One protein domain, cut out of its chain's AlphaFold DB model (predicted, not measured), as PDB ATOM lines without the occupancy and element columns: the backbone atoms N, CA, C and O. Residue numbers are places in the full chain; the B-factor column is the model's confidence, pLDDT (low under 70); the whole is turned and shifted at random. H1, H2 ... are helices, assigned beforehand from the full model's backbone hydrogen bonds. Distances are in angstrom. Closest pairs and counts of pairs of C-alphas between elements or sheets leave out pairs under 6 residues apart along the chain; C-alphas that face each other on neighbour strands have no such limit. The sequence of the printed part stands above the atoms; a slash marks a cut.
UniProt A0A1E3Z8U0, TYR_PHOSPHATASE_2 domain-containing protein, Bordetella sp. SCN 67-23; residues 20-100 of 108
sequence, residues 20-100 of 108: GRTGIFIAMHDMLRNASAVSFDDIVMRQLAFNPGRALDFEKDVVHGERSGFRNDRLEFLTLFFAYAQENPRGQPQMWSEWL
ATOM      1  N   GLY A  20     -37.389  50.736  -9.859       89.12
ATOM      2  CA  GLY A  20     -36.153  50.395 -10.582       89.12
ATOM      3  C   GLY A  20     -35.163  49.550  -9.771       89.12
ATOM      4  O   GLY A  20     -35.171  48.324  -9.800       89.12
ATOM      5  N   ARG A  21     -34.294  50.234  -9.020       91.62
ATOM      6  CA  ARG A  21     -33.267  49.591  -8.181       91.62
ATOM      7  C   ARG A  21     -33.883  48.687  -7.115       91.62
ATOM      8  O   ARG A  21     -33.357  47.616  -6.859       91.62
ATOM      9  N   THR A  22     -35.013  49.087  -6.534       93.88
ATOM     10  CA  THR A  22     -35.727  48.262  -5.552       93.88
ATOM     11  C   THR A  22     -36.104  46.897  -6.121       93.88
ATOM     12  O   THR A  22     -35.768  45.896  -5.499       93.88
ATOM     13  N   GLY A  23     -36.728  46.837  -7.305       93.81
ATOM     14  CA  GLY A  23     -37.103  45.566  -7.933       93.81
ATOM     15  C   GLY A  23     -35.892  44.673  -8.207       93.81
ATOM     16  O   GLY A  23     -35.905  43.501  -7.846       93.81
ATOM     17  N   ILE A  24     -34.810  45.253  -8.741       94.56
ATOM     18  CA  ILE A  24     -33.551  44.533  -9.004       94.56
ATOM     19  C   ILE A  24     -32.977  43.931  -7.716       94.56
ATOM     20  O   ILE A  24     -32.688  42.741  -7.670       94.56
ATOM     21  N   PHE A  25     -32.837  44.721  -6.649       95.25
ATOM     22  CA  PHE A  25     -32.234  44.245  -5.400       95.25
ATOM     23  C   PHE A  25     -33.090  43.192  -4.689       95.25
ATOM     24  O   PHE A  25     -32.536  42.278  -4.075       95.25
ATOM     25  N   ILE A  26     -34.420  43.294  -4.773       95.19
ATOM     26  CA  ILE A  26     -35.314  42.267  -4.229       95.19
ATOM     27  C   ILE A  26     -35.186  40.973  -5.045       95.19
ATOM     28  O   ILE A  26     -35.014  39.915  -4.443       95.19
ATOM     29  N   ALA A  27     -35.171  41.045  -6.381       96.50
ATOM     30  CA  ALA A  27     -34.949  39.876  -7.233       96.50
ATOM     31  C   ALA A  27     -33.589  39.218  -6.956       96.50
ATOM     32  O   ALA A  27     -33.528  38.019  -6.718       96.50
ATOM     33  N   MET A  28     -32.507  39.997  -6.866       97.44
ATOM     34  CA  MET A  28     -31.183  39.479  -6.500       97.44
ATOM     35  C   MET A  28     -31.188  38.794  -5.126       97.44
ATOM     36  O   MET A  28     -30.599  37.728  -4.960       97.44
ATOM     37  N   HIS A  29     -31.847  39.383  -4.122       96.19
ATOM     38  CA  HIS A  29     -31.976  38.758  -2.803       96.19
ATOM     39  C   HIS A  29     -32.712  37.419  -2.879       96.19
ATOM     40  O   HIS A  29     -32.329  36.456  -2.213       96.19
ATOM     41  N   ASP A  30     -33.752  37.371  -3.704       96.88
ATOM     42  CA  ASP A  30     -34.558  36.189  -3.931       96.88
ATOM     43  C   ASP A  30     -33.758  35.067  -4.618       96.88
ATOM     44  O   ASP A  30     -33.719  33.936  -4.128       96.88
ATOM     45  N   MET A  31     -33.004  35.405  -5.667       98.19
ATOM     46  CA  MET A  31     -32.078  34.495  -6.353       98.19
ATOM     47  C   MET A  31     -31.072  33.883  -5.376       98.19
ATOM     48  O   MET A  31     -30.959  32.663  -5.296       98.19
ATOM     49  N   LEU A  32     -30.421  34.699  -4.539       97.19
ATOM     50  CA  LEU A  32     -29.462  34.194  -3.546       97.19
ATOM     51  C   LEU A  32     -30.082  33.219  -2.537       97.19
ATOM     52  O   LEU A  32     -29.351  32.439  -1.928       97.19
ATOM     53  N   ARG A  33     -31.394  33.278  -2.294       95.81
ATOM     54  CA  ARG A  33     -32.069  32.358  -1.369       95.81
ATOM     55  C   ARG A  33     -32.641  31.125  -2.058       95.81
ATOM     56  O   ARG A  33     -32.718  30.092  -1.401       95.81
ATOM     57  N   ASN A  34     -33.045  31.239  -3.323       97.88
ATOM     58  CA  ASN A  34     -33.965  30.287  -3.941       97.88
ATOM     59  C   ASN A  34     -33.529  29.755  -5.317       97.88
ATOM     60  O   ASN A  34     -34.179  28.841  -5.815       97.88
ATOM     61  N   ALA A  35     -32.445  30.252  -5.924       97.88
ATOM     62  CA  ALA A  35     -32.029  29.846  -7.277       97.88
ATOM     63  C   ALA A  35     -31.661  28.352  -7.409       97.88
ATOM     64  O   ALA A  35     -31.692  27.802  -8.505       97.88
ATOM     65  N   SER A  36     -31.368  27.665  -6.300       95.75
ATOM     66  CA  SER A  36     -31.132  26.215  -6.297       95.75
ATOM     67  C   SER A  36     -32.407  25.376  -6.467       95.75
ATOM     68  O   SER A  36     -32.309  24.167  -6.648       95.75
ATOM     69  N   ALA A  37     -33.593  25.982  -6.344       97.88
ATOM     70  CA  ALA A  37     -34.880  25.277  -6.371       97.88
ATOM     71  C   ALA A  37     -35.968  25.977  -7.203       97.88
ATOM     72  O   ALA A  37     -37.006  25.376  -7.465       97.88
ATOM     73  N   VAL A  38     -35.768  27.238  -7.588       98.44
ATOM     74  CA  VAL A  38     -36.752  28.055  -8.304       98.44
ATOM     75  C   VAL A  38     -36.105  28.604  -9.570       98.44
ATOM     76  O   VAL A  38     -34.974  29.091  -9.525       98.44
ATOM     77  N   SER A  39     -36.825  28.514 -10.690       98.31
ATOM     78  CA  SER A  39     -36.347  28.993 -11.987       98.31
ATOM     79  C   SER A  39     -36.173  30.516 -12.006       98.31
ATOM     80  O   SER A  39     -36.770  31.241 -11.205       98.31
ATOM     81  N   PHE A  40     -35.357  31.008 -12.939       97.81
ATOM     82  CA  PHE A  40     -35.203  32.443 -13.170       97.81
ATOM     83  C   PHE A  40     -36.552  33.107 -13.473       97.81
ATOM     84  O   PHE A  40     -36.898  34.101 -12.834       97.81
ATOM     85  N   ASP A  41     -37.330  32.514 -14.383       96.69
ATOM     86  CA  ASP A  41     -38.622  33.047 -14.815       96.69
ATOM     87  C   ASP A  41     -39.616  33.120 -13.654       96.69
ATOM     88  O   ASP A  41     -40.244  34.157 -13.451       96.69
ATOM     89  N   ASP A  42     -39.702  32.085 -12.811       97.94
ATOM     90  CA  ASP A  42     -40.592  32.097 -11.643       97.94
ATOM     91  C   ASP A  42     -40.201  33.181 -10.629       97.94
ATOM     92  O   ASP A  42     -41.072  33.833 -10.040       97.94
ATOM     93  N   ILE A  43     -38.896  33.400 -10.417       97.69
ATOM     94  CA  ILE A  43     -38.396  34.485  -9.559       97.69
ATOM     95  C   ILE A  43     -38.766  35.843 -10.159       97.69
ATOM     96  O   ILE A  43     -39.286  36.707  -9.452       97.69
ATOM     97  N   VAL A  44     -38.528  36.052 -11.451       95.75
ATOM     98  CA  VAL A  44     -38.856  37.314 -12.127       95.75
ATOM     99  C   VAL A  44     -40.360  37.580 -12.069       95.75
ATOM    100  O   VAL A  44     -40.774  38.654 -11.625       95.75
ATOM    101  N   MET A  45     -41.180  36.591 -12.423       94.81
ATOM    102  CA  MET A  45     -42.634  36.720 -12.489       94.81
ATOM    103  C   MET A  45     -43.258  36.990 -11.123       94.81
ATOM    104  O   MET A  45     -44.106  37.879 -11.005       94.81
ATOM    105  N   ARG A  46     -42.818  36.305 -10.058       95.94
ATOM    106  CA  ARG A  46     -43.356  36.582  -8.715       95.94
ATOM    107  C   ARG A  46     -42.956  37.963  -8.205       95.94
ATOM    108  O   ARG A  46     -43.774  38.636  -7.583       95.94
ATOM    109  N   GLN A  47     -41.733  38.421  -8.488       94.88
ATOM    110  CA  GLN A  47     -41.311  39.765  -8.088       94.88
ATOM    111  C   GLN A  47     -42.045  40.850  -8.880       94.88
ATOM    112  O   GLN A  47     -42.440  41.864  -8.302       94.88
ATOM    113  N   LEU A  48     -42.308  40.614 -10.167       92.12
ATOM    114  CA  LEU A  48     -43.123  41.500 -10.994       92.12
ATOM    115  C   LEU A  48     -44.580  41.559 -10.504       92.12
ATOM    116  O   LEU A  48     -45.168  42.637 -10.486       92.12
ATOM    117  N   ALA A  49     -45.144  40.439 -10.038       92.44
ATOM    118  CA  ALA A  49     -46.492  40.401  -9.471       92.44
ATOM    119  C   ALA A  49     -46.631  41.259  -8.196       92.44
ATOM    120  O   ALA A  49     -47.659  41.905  -8.002       92.44
ATOM    121  N   PHE A  50     -45.598  41.310  -7.343       87.69
ATOM    122  CA  PHE A  50     -45.596  42.145  -6.132       87.69
ATOM    123  C   PHE A  50     -45.208  43.606  -6.386       87.69
ATOM    124  O   PHE A  50     -45.678  44.502  -5.685       87.69
ATOM    125  N   ASN A  51     -44.337  43.859  -7.363       84.75
ATOM    126  CA  ASN A  51     -43.861  45.190  -7.715       84.75
ATOM    127  C   ASN A  51     -43.823  45.329  -9.248       84.75
ATOM    128  O   ASN A  51     -42.765  45.103  -9.843       84.75
ATOM    129  N   PRO A  52     -44.942  45.720  -9.895       80.12
ATOM    130  CA  PRO A  52     -45.110  45.712 -11.357       80.12
ATOM    131  C   PRO A  52     -44.317  46.814 -12.095       80.12
ATOM    132  O   PRO A  52     -44.755  47.380 -13.098       80.12
ATOM    133  N   GLY A  53     -43.134  47.165 -11.593       75.94
ATOM    134  CA  GLY A  53     -42.228  48.131 -12.191       75.94
ATOM    135  C   GLY A  53     -41.500  47.583 -13.419       75.94
ATOM    136  O   GLY A  53     -41.192  46.401 -13.527       75.94
ATOM    137  N   ARG A  54     -41.094  48.489 -14.316       76.19
ATOM    138  CA  ARG A  54     -40.361  48.173 -15.563       76.19
ATOM    139  C   ARG A  54     -38.962  47.563 -15.368       76.19
ATOM    140  O   ARG A  54     -38.245  47.333 -16.339       76.19
ATOM    141  N   ALA A  55     -38.519  47.384 -14.127       82.62
ATOM    142  CA  ALA A  55     -37.181  46.889 -13.825       82.62
ATOM    143  C   ALA A  55     -36.995  45.431 -14.261       82.62
ATOM    144  O   ALA A  55     -35.915  45.093 -14.740       82.62
ATOM    145  N   LEU A  56     -38.057  44.630 -14.119       87.19
ATOM    146  CA  LEU A  56     -38.092  43.185 -14.362       87.19
ATOM    147  C   LEU A  56     -39.053  42.794 -15.502       87.19
ATOM    148  O   LEU A  56     -39.226  41.620 -15.790       87.19
ATOM    149  N   ASP A  57     -39.700  43.776 -16.134       86.06
ATOM    150  CA  ASP A  57     -40.577  43.561 -17.287       86.06
ATOM    151  C   ASP A  57     -39.730  43.528 -18.569       86.06
ATOM    152  O   ASP A  57     -39.346  44.575 -19.108       86.06
ATOM    153  N   PHE A  58     -39.377  42.316 -19.003       82.12
ATOM    154  CA  PHE A  58     -38.529  42.073 -20.176       82.12
ATOM    155  C   PHE A  58     -39.320  41.802 -21.460       82.12
ATOM    156  O   PHE A  58     -38.726  41.786 -22.536       82.12
ATOM    157  N   GLU A  59     -40.639  41.629 -21.371       72.94
ATOM    158  CA  GLU A  59     -41.493  41.295 -22.517       72.94
ATOM    159  C   GLU A  59     -42.050  42.537 -23.219       72.94
ATOM    160  O   GLU A  59     -42.311  42.500 -24.418       72.94
ATOM    161  N   LYS A  60     -42.192  43.673 -22.523       64.06
ATOM    162  CA  LYS A  60     -42.728  44.886 -23.158       64.06
ATOM    163  C   LYS A  60     -41.753  45.535 -24.133       64.06
ATOM    164  O   LYS A  60     -40.640  45.911 -23.750       64.06
ATOM    165  N   ASP A  61     -42.229  45.761 -25.356       56.00
ATOM    166  CA  ASP A  61     -41.548  46.553 -26.378       56.00
ATOM    167  C   ASP A  61     -41.195  47.940 -25.844       56.00
ATOM    168  O   ASP A  61     -42.048  48.737 -25.430       56.00
ATOM    169  N   VAL A  62     -39.901  48.247 -25.847       57.94
ATOM    170  CA  VAL A  62     -39.426  49.560 -25.433       57.94
ATOM    171  C   VAL A  62     -39.399  50.454 -26.664       57.94
ATOM    172  O   VAL A  62     -38.469  50.409 -27.458       57.94
ATOM    173  N   VAL A  63     -40.416  51.306 -26.796       55.50
ATOM    174  CA  VAL A  63     -40.612  52.249 -27.920       55.50
ATOM    175  C   VAL A  63     -39.453  53.262 -28.084       55.50
ATOM    176  O   VAL A  63     -39.379  53.982 -29.074       55.50
ATOM    177  N   HIS A  64     -38.506  53.318 -27.141       56.72
ATOM    178  CA  HIS A  64     -37.365  54.236 -27.162       56.72
ATOM    179  C   HIS A  64     -36.035  53.473 -27.084       56.72
ATOM    180  O   HIS A  64     -35.755  52.835 -26.067       56.72
ATOM    181  N   GLY A  65     -35.202  53.595 -28.124       54.94
ATOM    182  CA  GLY A  65     -33.961  52.824 -28.306       54.94
ATOM    183  C   GLY A  65     -32.914  52.949 -27.189       54.94
ATOM    184  O   GLY A  65     -32.234  51.981 -26.879       54.94
ATOM    185  N   GLU A  66     -32.817  54.085 -26.494       58.44
ATOM    186  CA  GLU A  66     -31.918  54.187 -25.327       58.44
ATOM    187  C   GLU A  66     -32.399  53.324 -24.151       58.44
ATOM    188  O   GLU A  66     -31.611  52.741 -23.411       58.44
ATOM    189  N   ARG A  67     -33.719  53.203 -23.975       58.50
ATOM    190  CA  ARG A  67     -34.314  52.433 -22.877       58.50
ATOM    191  C   ARG A  67     -34.351  50.932 -23.172       58.50
ATOM    192  O   ARG A  67     -34.428  50.158 -22.217       58.50
ATOM    193  N   SER A  68     -34.308  50.523 -24.446       61.12
ATOM    194  CA  SER A  68     -34.163  49.111 -24.818       61.12
ATOM    195  C   SER A  68     -32.765  48.588 -24.481       61.12
ATOM    196  O   SER A  68     -32.676  47.492 -23.935       61.12
ATOM    197  N   GLY A  69     -31.711  49.396 -24.671       67.44
ATOM    198  CA  GLY A  69     -30.344  49.076 -24.233       67.44
ATOM    199  C   GLY A  69     -30.290  48.745 -22.741       67.44
ATOM    200  O   GLY A  69     -30.019  47.610 -22.366       67.44
ATOM    201  N   PHE A  70     -30.752  49.667 -21.889       70.50
ATOM    202  CA  PHE A  70     -30.815  49.418 -20.444       70.50
ATOM    203  C   PHE A  70     -31.681  48.211 -20.051       70.50
ATOM    204  O   PHE A  70     -31.491  47.655 -18.970       70.50
ATOM    205  N   ARG A  71     -32.706  47.850 -20.839       74.38
ATOM    206  CA  ARG A  71     -33.525  46.655 -20.573       74.38
ATOM    207  C   ARG A  71     -32.710  45.390 -20.821       74.38
ATOM    208  O   ARG A  71     -32.733  44.507 -19.968       74.38
ATOM    209  N   ASN A  72     -31.999  45.336 -21.943       76.56
ATOM    210  CA  ASN A  72     -31.149  44.207 -22.296       76.56
ATOM    211  C   ASN A  72     -30.003  44.059 -21.287       76.56
ATOM    212  O   ASN A  72     -29.832  42.968 -20.756       76.56
ATOM    213  N   ASP A  73     -29.353  45.161 -20.897       85.38
ATOM    214  CA  ASP A  73     -28.299  45.151 -19.872       85.38
ATOM    215  C   ASP A  73     -28.807  44.600 -18.529       85.38
ATOM    216  O   ASP A  73     -28.108  43.865 -17.835       85.38
ATOM    217  N   ARG A  74     -30.047  44.938 -18.138       89.94
ATOM    218  CA  ARG A  74     -30.656  44.410 -16.904       89.94
ATOM    219  C   ARG A  74     -30.956  42.924 -16.997       89.94
ATOM    220  O   ARG A  74     -30.744  42.226 -16.009       89.94
ATOM    221  N   LEU A  75     -31.489  42.470 -18.131       91.31
ATOM    222  CA  LEU A  75     -31.771  41.056 -18.352       91.31
ATOM    223  C   LEU A  75     -30.468  40.254 -18.321       91.31
ATOM    224  O   LEU A  75     -30.369  39.301 -17.558       91.31
ATOM    225  N   GLU A  76     -29.453  40.690 -19.065       91.38
ATOM    226  CA  GLU A  76     -28.130  40.064 -19.084       91.38
ATOM    227  C   GLU A  76     -27.513  40.019 -17.681       91.38
ATOM    228  O   GLU A  76     -27.118  38.952 -17.206       91.38
ATOM    229  N   PHE A  77     -27.516  41.151 -16.971       94.69
ATOM    230  CA  PHE A  77     -27.020  41.229 -15.600       94.69
ATOM    231  C   PHE A  77     -27.748  40.262 -14.658       94.69
ATOM    232  O   PHE A  77     -27.101  39.560 -13.881       94.69
ATOM    233  N   LEU A  78     -29.081  40.216 -14.701       96.38
ATOM    234  CA  LEU A  78     -29.872  39.380 -13.797       96.38
ATOM    235  C   LEU A  78     -29.761  37.892 -14.130       96.38
ATOM    236  O   LEU A  78     -29.714  37.085 -13.204       96.38
ATOM    237  N   THR A  79     -29.655  37.527 -15.408       96.56
ATOM    238  CA  THR A  79     -29.381  36.148 -15.829       96.56
ATOM    239  C   THR A  79     -28.003  35.700 -15.345       96.56
ATOM    240  O   THR A  79     -27.868  34.623 -14.763       96.56
ATOM    241  N   LEU A  80     -26.979  36.547 -15.497       96.56
ATOM    242  CA  LEU A  80     -25.633  36.237 -15.015       96.56
ATOM    243  C   LEU A  80     -25.587  36.148 -13.483       96.56
ATOM    244  O   LEU A  80     -24.958  35.251 -12.923       96.56
ATOM    245  N   PHE A  81     -26.298  37.039 -12.791       97.75
ATOM    246  CA  PHE A  81     -26.412  36.996 -11.336       97.75
ATOM    247  C   PHE A  81     -27.192  35.770 -10.840       97.75
ATOM    248  O   PHE A  81     -26.875  35.231  -9.778       97.75
ATOM    249  N   PHE A  82     -28.184  35.301 -11.597       98.19
ATOM    250  CA  PHE A  82     -28.890  34.056 -11.304       98.19
ATOM    251  C   PHE A  82     -27.948  32.852 -11.390       98.19
ATOM    252  O   PHE A  82     -27.905  32.076 -10.438       98.19
ATOM    253  N   ALA A  83     -27.135  32.746 -12.448       97.31
ATOM    254  CA  ALA A  83     -26.121  31.693 -12.571       97.31
ATOM    255  C   ALA A  83     -25.145  31.706 -11.379       97.31
ATOM    256  O   ALA A  83     -24.951  30.687 -10.714       97.31
ATOM    257  N   TYR A  84     -24.643  32.890 -11.008       97.38
ATOM    258  CA  TYR A  84     -23.849  33.049  -9.787       97.38
ATOM    259  C   TYR A  84     -24.579  32.529  -8.545       97.38
ATOM    260  O   TYR A  84     -23.982  31.826  -7.735       97.38
ATOM    261  N   ALA A  85     -25.859  32.865  -8.373       97.81
ATOM    262  CA  ALA A  85     -26.638  32.464  -7.206       97.81
ATOM    263  C   ALA A  85     -26.913  30.951  -7.146       97.81
ATOM    264  O   ALA A  85     -27.065  30.420  -6.043       97.81
ATOM    265  N   GLN A  86     -26.959  30.264  -8.292       97.25
ATOM    266  CA  GLN A  86     -27.055  28.802  -8.352       97.25
ATOM    267  C   GLN A  86     -25.778  28.136  -7.834       97.25
ATOM    268  O   GLN A  86     -25.853  27.207  -7.030       97.25
ATOM    269  N   GLU A  87     -24.616  28.641  -8.246       96.19
ATOM    270  CA  GLU A  87     -23.311  28.120  -7.824       96.19
ATOM    271  C   GLU A  87     -22.923  28.571  -6.409       96.19
ATOM    272  O   GLU A  87     -22.194  27.877  -5.700       96.19
ATOM    273  N   ASN A  88     -23.425  29.734  -5.984       95.81
ATOM    274  CA  ASN A  88     -23.075  30.373  -4.723       95.81
ATOM    275  C   ASN A  88     -24.324  30.689  -3.881       95.81
ATOM    276  O   ASN A  88     -24.638  31.868  -3.650       95.81
ATOM    277  N   PRO A  89     -25.053  29.672  -3.380       95.12
ATOM    278  CA  PRO A  89     -26.246  29.887  -2.573       95.12
ATOM    279  C   PRO A  89     -25.933  30.770  -1.360       95.12
ATOM    280  O   PRO A  89     -24.915  30.640  -0.679       95.12
ATOM    281  N   ARG A  90     -26.822  31.728  -1.086       94.25
ATOM    282  CA  ARG A  90     -26.661  32.788  -0.072       94.25
ATOM    283  C   ARG A  90     -25.439  33.697  -0.291       94.25
ATOM    284  O   ARG A  90     -25.050  34.435   0.622       94.25
ATOM    285  N   GLY A  91     -24.871  33.689  -1.495       94.06
ATOM    286  CA  GLY A  91     -23.659  34.417  -1.865       94.06
ATOM    287  C   GLY A  91     -22.397  33.791  -1.275       94.06
ATOM    288  O   GLY A  91     -21.481  34.519  -0.894       94.06
ATOM    289  N   GLN A  92     -22.396  32.472  -1.081       93.50
ATOM    290  CA  GLN A  92     -21.276  31.700  -0.544       93.50
ATOM    291  C   GLN A  92     -21.002  30.479  -1.434       93.50
ATOM    292  O   GLN A  92     -21.969  29.907  -1.926       93.50
ATOM    293  N   PRO A  93     -19.738  30.036  -1.576       93.06
ATOM    294  CA  PRO A  93     -18.556  30.514  -0.852       93.06
ATOM    295  C   PRO A  93     -17.878  31.750  -1.466       93.06
ATOM    296  O   PRO A  93     -17.217  32.484  -0.724       93.06
ATOM    297  N   GLN A  94     -18.054  32.032  -2.757       93.62
ATOM    298  CA  GLN A  94     -17.336  33.115  -3.442       93.62
ATOM    299  C   GLN A  94     -18.143  34.418  -3.482       93.62
ATOM    300  O   GLN A  94     -19.380  34.415  -3.509       93.62
ATOM    301  N   MET A  95     -17.459  35.567  -3.475       93.56
ATOM    302  CA  MET A  95     -18.109  36.845  -3.778       93.56
ATOM    303  C   MET A  95     -18.415  36.951  -5.272       93.56
ATOM    304  O   MET A  95     -17.645  36.480  -6.098       93.56
ATOM    305  N   TRP A  96     -19.496  37.653  -5.618       94.75
ATOM    306  CA  TRP A  96     -19.874  37.930  -7.009       94.75
ATOM    307  C   TRP A  96     -18.709  38.434  -7.868       94.75
ATOM    308  O   TRP A  96     -18.485  37.915  -8.948       94.75
ATOM    309  N   SER A  97     -17.950  39.426  -7.393       94.06
ATOM    310  CA  SER A  97     -16.842  40.002  -8.164       94.06
ATOM    311  C   SER A  97     -15.693  39.019  -8.381       94.06
ATOM    312  O   SER A  97     -15.024  39.091  -9.404       94.06
ATOM    313  N   GLU A  98     -15.461  38.120  -7.422       94.50
ATOM    314  CA  GLU A  98     -14.443  37.071  -7.529       94.50
ATOM    315  C   GLU A  98     -14.894  36.018  -8.539       94.50
ATOM    316  O   GLU A  98     -14.160  35.731  -9.476       94.50
ATOM    317  N   TRP A  99     -16.133  35.534  -8.399       95.00
ATOM    318  CA  TRP A  99     -16.755  34.582  -9.318       95.00
ATOM    319  C   TRP A  99     -16.814  35.116 -10.755       95.00
ATOM    320  O   TRP A  99     -16.500  34.409 -11.705       95.00
ATOM    321  N   LEU A 100     -17.153  36.398 -10.916       93.00
ATOM    322  CA  LEU A 100     -17.224  37.053 -12.220       93.00
ATOM    323  C   LEU A 100     -15.849  37.185 -12.886       93.00
ATOM    324  O   LEU A 100     -15.765  37.203 -14.109       93.00
TER     325      LEU A 100
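AT A GLANCE: This is residues 20 to 100 of the 108 residues of the protein "TYR_PHOSPHATASE_2 domain-containing protein" of Bordetella sp. SCN 67-23 (UniProt A0A1E3Z8U0). H1 and the long helix H3, which makes the longest axis, lie side by side, while H2 crosses H1 at a steep angle and short H4 sits beside H3. The 81 printed residues, with four named helices, H1 to H4, and no named strand, are all helix in class and compact, with a radius of gyration of the C-alphas of 12.9 A and spans of 41 by 26 by 18 A.

IN THESE COORDINATES: H1, residues 20 to 34, begins with C-alpha 20 at (-36.153, 50.395, -10.582) and measures 21.3 A. H2 is residues 40 to 50, 15.9 A. H3 is residues 65 to 87, 33.8 A. H4, residues 96 to 100, 5.9 A, ends with C-alpha 100 at (-17.224, 37.053, -12.220).

HOW THE PARTS SIT: H1 touches H2, closest C-alphas Ala 27 and Gln 47, 6.4 A, at a steep tilt of 51 degrees, opposite ways. H3, with residues 78 to 86 alone, touches H1, closest C-alphas Leu 32 and Ala 85, 4.9 A, at a shallow tilt of 20 degrees, the same way. H3, with residues 81 to 84 alone, only just touches H4, with 3 pairs of C-alphas within 8 A, the closest Tyr 84 and Trp 96, 6.9 A. Every O i to N i+4 pair is within hydrogen-bond range in H1, H2 and H4, and 18 of 19 in H3.

THE WHOLE: The printed part has no cut; the link from H2 to H3 is long, and pLDDT is under 70 at residues 60 to 69.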